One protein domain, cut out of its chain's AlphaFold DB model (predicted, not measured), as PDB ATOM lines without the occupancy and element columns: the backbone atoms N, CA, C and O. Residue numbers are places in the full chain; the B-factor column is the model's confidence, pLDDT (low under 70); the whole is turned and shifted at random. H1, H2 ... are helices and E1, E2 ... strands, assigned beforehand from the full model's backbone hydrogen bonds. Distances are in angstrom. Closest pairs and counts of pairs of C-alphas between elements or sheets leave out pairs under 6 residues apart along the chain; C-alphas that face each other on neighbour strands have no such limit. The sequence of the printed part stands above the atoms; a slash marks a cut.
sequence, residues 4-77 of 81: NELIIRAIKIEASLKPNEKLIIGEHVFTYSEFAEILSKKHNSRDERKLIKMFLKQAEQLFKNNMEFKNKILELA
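Overview. This is residues 4 to 77 of the 81 residues of an uncharacterized protein of Candidatus Bathyarchaeota archaeon (UniProt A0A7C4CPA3). The long helix H3 forms a base; H1 stands across it on one end, with H2 and H4 packed on either side of H1, and the small hairpin E1-E2 near H2 and H3. The 74 printed residues, mostly helix, run H1 E1 E2 H2 H3 H4; E1 and E2 are antiparallel. The whole is compact, radius of gyration of the C-alphas 11.7 A, spanning 32 by 24 by 22 A.

Along the chain. Find C-alpha 4 at (-39.930, -15.705, -40.108); H1, residues 4 to 17, begins there. E1 is residues 22 to 25, E2 28 to 31, H2 32 to 40. H3, residues 46 to 65, runs 28.8 A; H4, residues 67 to 76, ends at (-41.696, -7.669, -50.867).

Arrangement. Start at H1, the hub. It touches H2, closest C-alphas Ala 15 and Tyr 32, 4.5 A; H4, Ala 10 and Leu 76, 5.2 A; and, with residues 4 to 7 alone, H3, about perpendicular at 82 degrees, Asn 4 and Leu 56, 6.2 A. In the hairpin, N 23 and O 30 are 2.7 A apart. Every O i to N i+4 pair in H1 to H4 is within hydrogen-bond range.

Size, cuts and confidence. The farthest C-alphas, His 43 and Met 67, are 33.3 A apart. The printed part has no cut, no long link and no residue under pLDDT 70.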
ATOM      1  N   ASN A   4     -38.976 -14.710 -39.619       86.06
ATOM      2  CA  ASN A   4     -39.930 -15.705 -40.108       86.06
ATOM      3  C   ASN A   4     -41.250 -15.081 -40.585       86.06
ATOM      4  O   ASN A   4     -41.804 -15.534 -41.579       86.06
ATOM      5  N   GLU A   5     -41.744 -14.031 -39.926       87.00
ATOM      6  CA  GLU A   5     -42.954 -13.331 -40.371       87.00
ATOM      7  C   GLU A   5     -42.715 -12.568 -41.677       87.00
ATOM      8  O   GLU A   5     -43.577 -12.595 -42.553       87.00
ATOM      9  N   LEU A   6     -41.542 -11.939 -41.835       88.94
ATOM     10  CA  LEU A   6     -41.152 -11.272 -43.083       88.94
ATOM     11  C   LEU A   6     -41.095 -12.262 -44.243       88.94
ATOM     12  O   LEU A   6     -41.691 -12.018 -45.288       88.94
ATOM     13  N   ILE A   7     -40.440 -13.405 -44.030       89.50
ATOM     14  CA  ILE A   7     -40.334 -14.467 -45.031       89.50
ATOM     15  C   ILE A   7     -41.729 -14.989 -45.388       89.50
ATOM     16  O   ILE A   7     -42.073 -15.031 -46.564       89.50
ATOM     17  N   ILE A   8     -42.566 -15.334 -44.404       90.31
ATOM     18  CA  ILE A   8     -43.932 -15.824 -44.663       90.31
ATOM     19  C   ILE A   8     -44.745 -14.790 -45.446       90.31
ATOM     20  O   ILE A   8     -45.454 -15.152 -46.385       90.31
ATOM     21  N   ARG A   9     -44.650 -13.507 -45.085       89.25
ATOM     22  CA  ARG A   9     -45.363 -12.431 -45.779       89.25
ATOM     23  C   ARG A   9     -44.886 -12.284 -47.223       89.25
ATOM     24  O   ARG A   9     -45.726 -12.240 -48.115       89.25
ATOM     25  N   ALA A  10     -43.574 -12.280 -47.451       89.88
ATOM     26  CA  ALA A  10     -43.000 -12.220 -48.791       89.88
ATOM     27  C   ALA A  10     -43.445 -13.412 -49.653       89.88
ATOM     28  O   ALA A  10     -43.859 -13.215 -50.789       89.88
ATOM     29  N   ILE A  11     -43.472 -14.628 -49.095       89.44
ATOM     30  CA  ILE A  11     -43.978 -15.817 -49.799       89.44
ATOM     31  C   ILE A  11     -45.458 -15.676 -50.167       89.44
ATOM     32  O   ILE A  11     -45.835 -16.039 -51.275       89.44
ATOM     33  N   LYS A  12     -46.306 -15.126 -49.287       90.06
ATOM     34  CA  LYS A  12     -47.729 -14.885 -49.603       90.06
ATOM     35  C   LYS A  12     -47.918 -13.856 -50.722       90.06
ATOM     36  O   LYS A  12     -48.840 -13.984 -51.527       90.06
ATOM     37  N   ILE A  13     -47.052 -12.850 -50.775       90.25
ATOM     38  CA  ILE A  13     -47.066 -11.833 -51.832       90.25
ATOM     39  C   ILE A  13     -46.587 -12.440 -53.148       90.25
ATOM     40  O   ILE A  13     -47.274 -12.317 -54.156       90.25
ATOM     41  N   GLU A  14     -45.482 -13.184 -53.132       89.69
ATOM     42  CA  GLU A  14     -44.993 -13.921 -54.302       89.69
ATOM     43  C   GLU A  14     -46.036 -14.938 -54.793       89.69
ATOM     44  O   GLU A  14     -46.255 -15.050 -55.992       89.69
ATOM     45  N   ALA A  15     -46.769 -15.604 -53.897       91.12
ATOM     46  CA  ALA A  15     -47.889 -16.470 -54.265       91.12
ATOM     47  C   ALA A  15     -49.039 -15.724 -54.948       91.12
ATOM     48  O   ALA A  15     -49.726 -16.305 -55.780       91.12
ATOM     49  N   SER A  16     -49.230 -14.441 -54.641       89.69
ATOM     50  CA  SER A  16     -50.234 -13.607 -55.308       89.69
ATOM     51  C   SER A  16     -49.745 -13.093 -56.668       89.69
ATOM     52  O   SER A  16     -50.534 -12.995 -57.602       89.69
ATOM     53  N   LEU A  17     -48.451 -12.780 -56.796       90.00
ATOM     54  CA  LEU A  17     -47.851 -12.252 -58.029       90.00
ATOM     55  C   LEU A  17     -47.546 -13.348 -59.059       90.00
ATOM     56  O   LEU A  17     -47.732 -13.156 -60.258       90.00
ATOM     57  N   LYS A  18     -47.058 -14.497 -58.593       92.19
ATOM     58  CA  LYS A  18     -46.579 -15.618 -59.410       92.19
ATOM     59  C   LYS A  18     -46.966 -16.962 -58.771       92.19
ATOM     60  O   LYS A  18     -46.102 -17.762 -58.406       92.19
ATOM     61  N   PRO A  19     -48.275 -17.253 -58.675       91.19
ATOM     62  CA  PRO A  19     -48.794 -18.435 -57.981       91.19
ATOM     63  C   PRO A  19     -48.189 -19.754 -58.467       91.19
ATOM     64  O   PRO A  19     -47.986 -20.648 -57.655       91.19
ATOM     65  N   ASN A  20     -47.860 -19.852 -59.760       92.44
ATOM     66  CA  ASN A  20     -47.352 -21.065 -60.408       92.44
ATOM     67  C   ASN A  20     -45.820 -21.186 -60.403       92.44
ATOM     68  O   ASN A  20     -45.284 -22.161 -60.934       92.44
ATOM     69  N   GLU A  21     -45.092 -20.201 -59.865       91.56
ATOM     70  CA  GLU A  21     -43.636 -20.300 -59.809       91.56
ATOM     71  C   GLU A  21     -43.214 -21.349 -58.775       91.56
ATOM     72  O   GLU A  21     -43.821 -21.490 -57.713       91.56
ATOM     73  N   LYS A  22     -42.189 -22.129 -59.123       88.56
ATOM     74  CA  LYS A  22     -41.738 -23.264 -58.326       88.56
ATOM     75  C   LYS A  22     -40.808 -22.811 -57.206       88.56
ATOM     76  O   LYS A  22     -39.864 -22.057 -57.419       88.56
ATOM     77  N   LEU A  23     -41.047 -23.364 -56.032       84.81
ATOM     78  CA  LEU A  23     -40.282 -23.234 -54.813       84.81
ATOM     79  C   LEU A  23     -39.738 -24.612 -54.438       84.81
ATOM     80  O   LEU A  23     -40.491 -25.563 -54.216       84.81
ATOM     81  N   ILE A  24     -38.416 -24.726 -54.388       83.50
ATOM     82  CA  ILE A  24     -37.737 -25.983 -54.076       83.50
ATOM     83  C   ILE A  24     -37.394 -25.976 -52.587       83.50
ATOM     84  O   ILE A  24     -36.677 -25.094 -52.114       83.50
ATOM     85  N   ILE A  25     -37.919 -26.947 -51.842       82.25
ATOM     86  CA  ILE A  25     -37.700 -27.107 -50.402       82.25
ATOM     87  C   ILE A  25     -37.183 -28.520 -50.144       82.25
ATOM     88  O   ILE A  25     -37.952 -29.478 -50.040       82.25
ATOM     89  N   GLY A  26     -35.863 -28.651 -50.007       77.31
ATOM     90  CA  GLY A  26     -35.230 -29.966 -49.930       77.31
ATOM     91  C   GLY A  26     -35.479 -30.747 -51.221       77.31
ATOM     92  O   GLY A  26     -35.149 -30.262 -52.298       77.31
ATOM     93  N   GLU A  27     -36.082 -31.929 -51.110       82.69
ATOM     94  CA  GLU A  27     -36.438 -32.783 -52.256       82.69
ATOM     95  C   GLU A  27     -37.841 -32.495 -52.813       82.69
ATOM     96  O   GLU A  27     -38.227 -33.035 -53.848       82.69
ATOM     97  N   HIS A  28     -38.615 -31.637 -52.147       81.38
ATOM     98  CA  HIS A  28     -39.963 -31.299 -52.578       81.38
ATOM     99  C   HIS A  28     -39.970 -30.041 -53.443       81.38
ATOM    100  O   HIS A  28     -39.301 -29.051 -53.144       81.38
ATOM    101  N   VAL A  29     -40.790 -30.067 -54.488       87.88
ATOM    102  CA  VAL A  29     -41.064 -28.915 -55.342       87.88
ATOM    103  C   VAL A  29     -42.525 -28.545 -55.144       87.88
ATOM    104  O   VAL A  29     -43.402 -29.355 -55.426       87.88
ATOM    105  N   PHE A  30     -42.769 -27.336 -54.657       88.50
ATOM    106  CA  PHE A  30     -44.105 -26.758 -54.520       88.50
ATOM    107  C   PHE A  30     -44.216 -25.543 -55.418       88.50
ATOM    108  O   PHE A  30     -43.209 -24.929 -55.745       88.50
ATOM    109  N   THR A  31     -45.416 -25.141 -55.792       91.69
ATOM    110  CA  THR A  31     -45.630 -23.779 -56.285       91.69
ATOM    111  C   THR A  31     -45.742 -22.789 -55.121       91.69
ATOM    112  O   THR A  31     -46.025 -23.181 -53.983       91.69
ATOM    113  N   TYR A  32     -45.526 -21.493 -55.371       91.12
ATOM    114  CA  TYR A  32     -45.754 -20.470 -54.343       91.12
ATOM    115  C   TYR A  32     -47.190 -20.519 -53.808       91.12
ATOM    116  O   TYR A  32     -47.378 -20.377 -52.601       91.12
ATOM    117  N   SER A  33     -48.182 -20.758 -54.673       91.44
ATOM    118  CA  SER A  33     -49.582 -20.911 -54.260       91.44
ATOM    119  C   SER A  33     -49.761 -22.087 -53.300       91.44
ATOM    120  O   SER A  33     -50.225 -21.888 -52.178       91.44
ATOM    121  N   GLU A  34     -49.311 -23.286 -53.683       91.31
ATOM    122  CA  GLU A  34     -49.428 -24.485 -52.839       91.31
ATOM    123  C   GLU A  34     -48.738 -24.298 -51.486       91.31
ATOM    124  O   GLU A  34     -49.264 -24.666 -50.433       91.31
ATOM    125  N   PHE A  35     -47.549 -23.693 -51.489       90.62
ATOM    126  CA  PHE A  35     -46.812 -23.486 -50.254       90.62
ATOM    127  C   PHE A  35     -47.449 -22.401 -49.373       90.62
ATOM    128  O   PHE A  35     -47.503 -22.548 -48.149       90.62
ATOM    129  N   ALA A  36     -48.001 -21.338 -49.962       91.31
ATOM    130  CA  ALA A  36     -48.757 -20.325 -49.229       91.31
ATOM    131  C   ALA A  36     -50.045 -20.888 -48.607       91.31
ATOM    132  O   ALA A  36     -50.416 -20.474 -47.499       91.31
ATOM    133  N   GLU A  37     -50.694 -21.856 -49.259       90.50
ATOM    134  CA  GLU A  37     -51.816 -22.603 -48.688       90.50
ATOM    135  C   GLU A  37     -51.374 -23.421 -47.472       90.50
ATOM    136  O   GLU A  37     -51.980 -23.297 -46.408       90.50
ATOM    137  N   ILE A  38     -50.269 -24.170 -47.572       90.31
ATOM    138  CA  ILE A  38     -49.682 -24.916 -46.442       90.31
ATOM    139  C   ILE A  38     -49.354 -23.975 -45.268       90.31
ATOM    140  O   ILE A  38     -49.646 -24.277 -44.108       90.31
ATOM    141  N   LEU A  39     -48.800 -22.793 -45.545       88.06
ATOM    142  CA  LEU A  39     -48.519 -21.782 -44.520       88.06
ATOM    143  C   LEU A  39     -49.789 -21.182 -43.894       88.06
ATOM    144  O   LEU A  39     -49.738 -20.707 -42.759       88.06
ATOM    145  N   SER A  40     -50.909 -21.170 -44.617       85.38
ATOM    146  CA  SER A  40     -52.176 -20.570 -44.169       85.38
ATOM    147  C   SER A  40     -53.142 -21.580 -43.543       85.38
ATOM    148  O   SER A  40     -54.109 -21.179 -42.890       85.38
ATOM    149  N   LYS A  41     -52.882 -22.883 -43.680       86.50
ATOM    150  CA  LYS A  41     -53.653 -23.941 -43.023       86.50
ATOM    151  C   LYS A  41     -53.598 -23.798 -41.501       86.50
ATOM    152  O   LYS A  41     -52.537 -23.761 -40.882       86.50
ATOM    153  N   LYS A  42     -54.779 -23.821 -40.877       75.56
ATOM    154  CA  LYS A  42     -54.932 -23.829 -39.411       75.56
ATOM    155  C   LYS A  42     -54.386 -25.117 -38.780       75.56
ATOM    156  O   LYS A  42     -53.864 -25.090 -37.670       75.56
ATOM    157  N   HIS A  43     -54.498 -26.237 -39.495       81.50
ATOM    158  CA  HIS A  43     -53.987 -27.539 -39.078       81.50
ATOM    159  C   HIS A  43     -53.066 -28.105 -40.150       81.50
ATOM    160  O   HIS A  43     -53.522 -28.595 -41.176       81.50
ATOM    161  N   ASN A  44     -51.769 -28.050 -39.862       85.88
ATOM    162  CA  ASN A  44     -50.741 -28.724 -40.640       85.88
ATOM    163  C   ASN A  44     -50.415 -30.085 -40.032       85.88
ATOM    164  O   ASN A  44     -50.283 -30.204 -38.802       85.88
ATOM    165  N   SER A  45     -50.229 -31.069 -40.905       88.19
ATOM    166  CA  SER A  45     -49.739 -32.409 -40.587       88.19
ATOM    167  C   SER A  45     -48.326 -32.347 -40.001       88.19
ATOM    168  O   SER A  45     -47.624 -31.336 -40.108       88.19
ATOM    169  N   ARG A  46     -47.874 -33.432 -39.363       86.94
ATOM    170  CA  ARG A  46     -46.527 -33.491 -38.770       86.94
ATOM    171  C   ARG A  46     -45.434 -33.222 -39.813       86.94
ATOM    172  O   ARG A  46     -44.503 -32.469 -39.524       86.94
ATOM    173  N   ASP A  47     -45.586 -33.779 -41.010       86.38
ATOM    174  CA  ASP A  47     -44.674 -33.585 -42.136       86.38
ATOM    175  C   ASP A  47     -44.699 -32.150 -42.667       86.38
ATOM    176  O   ASP A  47     -43.644 -31.526 -42.759       86.38
ATOM    177  N   GLU A  48     -45.882 -31.565 -42.887       87.69
ATOM    178  CA  GLU A  48     -46.031 -30.159 -43.301       87.69
ATOM    179  C   GLU A  48     -45.360 -29.205 -42.299       87.69
ATOM    180  O   GLU A  48     -44.603 -28.316 -42.682       87.69
ATOM    181  N   ARG A  49     -45.545 -29.424 -40.989       88.44
ATOM    182  CA  ARG A  49     -44.875 -28.618 -39.950       88.44
ATOM    183  C   ARG A  49     -43.356 -28.754 -40.002       88.44
ATOM    184  O   ARG A  49     -42.648 -27.763 -39.810       88.44
ATOM    185  N   LYS A  50     -42.846 -29.968 -40.228       88.88
ATOM    186  CA  LYS A  50     -41.405 -30.219 -40.369       88.88
ATOM    187  C   LYS A  50     -40.857 -29.493 -41.599       88.88
ATOM    188  O   LYS A  50     -39.805 -28.863 -41.502       88.88
ATOM    189  N   LEU A  51     -41.604 -29.520 -42.698       88.25
ATOM    190  CA  LEU A  51     -41.261 -28.879 -43.962       88.25
ATOM    191  C   LEU A  51     -41.227 -27.352 -43.829       88.25
ATOM    192  O   LEU A  51     -40.210 -26.742 -44.150       88.25
ATOM    193  N   ILE A  52     -42.260 -26.743 -43.234       89.00
ATOM    194  CA  ILE A  52     -42.294 -25.301 -42.932       89.00
ATOM    195  C   ILE A  52     -41.103 -24.907 -42.056       89.00
ATOM    196  O   ILE A  52     -40.409 -23.936 -42.345       89.00
ATOM    197  N   LYS A  53     -40.823 -25.666 -40.989       89.38
ATOM    198  CA  LYS A  53     -39.708 -25.362 -40.083       89.38
ATOM    199  C   LYS A  53     -38.355 -25.448 -40.794       89.38
ATOM    200  O   LYS A  53     -37.480 -24.619 -40.546       89.38
ATOM    201  N   MET A  54     -38.177 -26.443 -41.659       89.38
ATOM    202  CA  MET A  54     -36.959 -26.622 -42.447       89.38
ATOM    203  C   MET A  54     -36.786 -25.499 -43.474       89.38
ATOM    204  O   MET A  54     -35.694 -24.941 -43.570       89.38
ATOM    205  N   PHE A  55     -37.864 -25.119 -44.162       89.69
ATOM    206  CA  PHE A  55     -37.890 -23.982 -45.076       89.69
ATOM    207  C   PHE A  55     -37.524 -22.678 -44.369       89.69
ATOM    208  O   PHE A  55     -36.578 -22.014 -44.775       89.69
ATOM    209  N   LEU A  56     -38.209 -22.345 -43.271       90.12
ATOM    210  CA  LEU A  56     -37.959 -21.109 -42.525       90.12
ATOM    211  C   LEU A  56     -36.518 -21.032 -42.025       90.12
ATOM    212  O   LEU A  56     -35.899 -19.981 -42.113       90.12
ATOM    213  N   LYS A  57     -35.944 -22.150 -41.567       90.56
ATOM    214  CA  LYS A  57     -34.542 -22.187 -41.140       90.56
ATOM    215  C   LYS A  57     -33.574 -21.912 -42.298       90.56
ATOM    216  O   LYS A  57     -32.619 -21.163 -42.111       90.56
ATOM    217  N   GLN A  58     -33.807 -22.498 -43.474       88.00
ATOM    218  CA  GLN A  58     -32.977 -22.246 -44.661       88.00
ATOM    219  C   GLN A  58     -33.147 -20.815 -45.175       88.00
ATOM    220  O   GLN A  58     -32.161 -20.129 -45.436       88.00
ATOM    221  N   ALA A  59     -34.387 -20.339 -45.258       88.25
ATOM    222  CA  ALA A  59     -34.706 -18.987 -45.685       88.25
ATOM    223  C   ALA A  59     -34.150 -17.939 -44.708       88.25
ATOM    224  O   ALA A  59     -33.631 -16.922 -45.149       88.25
ATOM    225  N   GLU A  60     -34.163 -18.192 -43.395       90.31
ATOM    226  CA  GLU A  60     -33.529 -17.318 -42.402       90.31
ATOM    227  C   GLU A  60     -32.003 -17.274 -42.583       90.31
ATOM    228  O   GLU A  60     -31.403 -16.201 -42.497       90.31
ATOM    229  N   GLN A  61     -31.361 -18.414 -42.860       90.00
ATOM    230  CA  GLN A  61     -29.925 -18.441 -43.156       90.00
ATOM    231  C   GLN A  61     -29.597 -17.668 -44.437       90.00
ATOM    232  O   GLN A  61     -28.674 -16.855 -44.430       90.00
ATOM    233  N   LEU A  62     -30.374 -17.860 -45.506       87.69
ATOM    234  CA  LEU A  62     -30.241 -17.085 -46.743       87.69
ATOM    235  C   LEU A  62     -30.470 -15.593 -46.494       87.69
ATOM    236  O   LEU A  62     -29.697 -14.775 -46.971       87.69
ATOM    237  N   PHE A  63     -31.461 -15.230 -45.683       88.19
ATOM    238  CA  PHE A  63     -31.743 -13.842 -45.320       88.19
ATOM    239  C   PHE A  63     -30.588 -13.180 -44.556       88.19
ATOM    240  O   PHE A  63     -30.353 -11.983 -44.701       88.19
ATOM    241  N   LYS A  64     -29.844 -13.937 -43.743       88.00
ATOM    242  CA  LYS A  64     -28.670 -13.418 -43.023       88.00
ATOM    243  C   LYS A  64     -27.417 -13.362 -43.899       88.00
ATOM    244  O   LYS A  64     -26.637 -12.426 -43.757       88.00
ATOM    245  N   ASN A  65     -27.239 -14.336 -44.789       90.06
ATOM    246  CA  ASN A  65     -25.991 -14.531 -45.532       90.06
ATOM    247  C   ASN A  65     -26.011 -13.954 -46.955       90.06
ATOM    248  O   ASN A  65     -24.951 -13.774 -47.546       90.06
ATOM    249  N   ASN A  66     -27.186 -13.675 -47.521       91.00
ATOM    250  CA  ASN A  66     -27.344 -13.182 -48.886       91.00
ATOM    251  C   ASN A  66     -28.098 -11.842 -48.883       91.00
ATOM    252  O   ASN A  66     -29.300 -11.781 -48.613       91.00
ATOM    253  N   MET A  67     -27.376 -10.761 -49.200       87.88
ATOM    254  CA  MET A  67     -27.940  -9.408 -49.221       87.88
ATOM    255  C   MET A  67     -28.996  -9.206 -50.312       87.88
ATOM    256  O   MET A  67     -29.955  -8.477 -50.074       87.88
ATOM    257  N   GLU A  68     -28.876  -9.862 -51.468       88.06
ATOM    258  CA  GLU A  68     -29.879  -9.768 -52.537       88.06
ATOM    259  C   GLU A  68     -31.196 -10.408 -52.102       88.06
ATOM    260  O   GLU A  68     -32.257  -9.791 -52.195       88.06
ATOM    261  N   PHE A  69     -31.125 -11.619 -51.541       87.25
ATOM    262  CA  PHE A  69     -32.303 -12.298 -51.003       87.25
ATOM    263  C   PHE A  69     -32.937 -11.487 -49.869       87.25
ATOM    264  O   PHE A  69     -34.151 -11.292 -49.845       87.25
ATOM    265  N   LYS A  70     -32.117 -10.958 -48.956       87.94
ATOM    266  CA  LYS A  70     -32.570 -10.084 -47.871       87.94
ATOM    267  C   LYS A  70     -33.322  -8.862 -48.394       87.94
ATOM    268  O   LYS A  70     -34.433  -8.608 -47.937       87.94
ATOM    269  N   ASN A  71     -32.729  -8.119 -49.328       88.94
ATOM    270  CA  ASN A  71     -33.339  -6.916 -49.890       88.94
ATOM    271  C   ASN A  71     -34.649  -7.247 -50.599       88.94
ATOM    272  O   ASN A  71     -35.641  -6.571 -50.356       88.94
ATOM    273  N   LYS A  72     -34.692  -8.341 -51.365       86.88
ATOM    274  CA  LYS A  72     -35.919  -8.802 -52.018       86.88
ATOM    275  C   LYS A  72     -37.027  -9.130 -51.014       86.88
ATOM    276  O   LYS A  72     -38.164  -8.719 -51.209       86.88
ATOM    277  N   ILE A  73     -36.718  -9.835 -49.922       87.62
ATOM    278  CA  ILE A  73     -37.709 -10.139 -48.875       87.62
ATOM    279  C   ILE A  73     -38.179  -8.864 -48.164       87.62
ATOM    280  O   ILE A  73     -39.363  -8.759 -47.857       87.62
ATOM    281  N   LEU A  74     -37.286  -7.908 -47.895       87.31
ATOM    282  CA  LEU A  74     -37.646  -6.630 -47.268       87.31
ATOM    283  C   LEU A  74     -38.537  -5.775 -48.178       87.31
ATOM    284  O   LEU A  74     -39.560  -5.277 -47.712       87.31
ATOM    285  N   GLU A  75     -38.187  -5.679 -49.463       87.44
ATOM    286  CA  GLU A  75     -38.964  -4.993 -50.500       87.44
ATOM    287  C   GLU A  75     -40.360  -5.616 -50.627       87.44
ATOM    288  O   GLU A  75     -41.369  -4.935 -50.463       87.44
ATOM    289  N   LEU A  76     -40.429  -6.942 -50.787       85.06
ATOM    290  CA  LEU A  76     -41.696  -7.669 -50.867       85.06
ATOM    291  C   LEU A  76     -42.523  -7.527 -49.590       85.06
ATOM    292  O   LEU A  76     -43.735  -7.370 -49.660       85.06
ATOM    293  N   ALA A  77     -41.905  -7.570 -48.410       80.81
ATOM    294  CA  ALA A  77     -42.622  -7.431 -47.145       80.81
ATOM    295  C   ALA A  77     -43.128  -6.000 -46.879       80.81
ATOM    296  O   ALA A  77     -43.829  -5.797 -45.878       80.81
TER     297      ALA A  77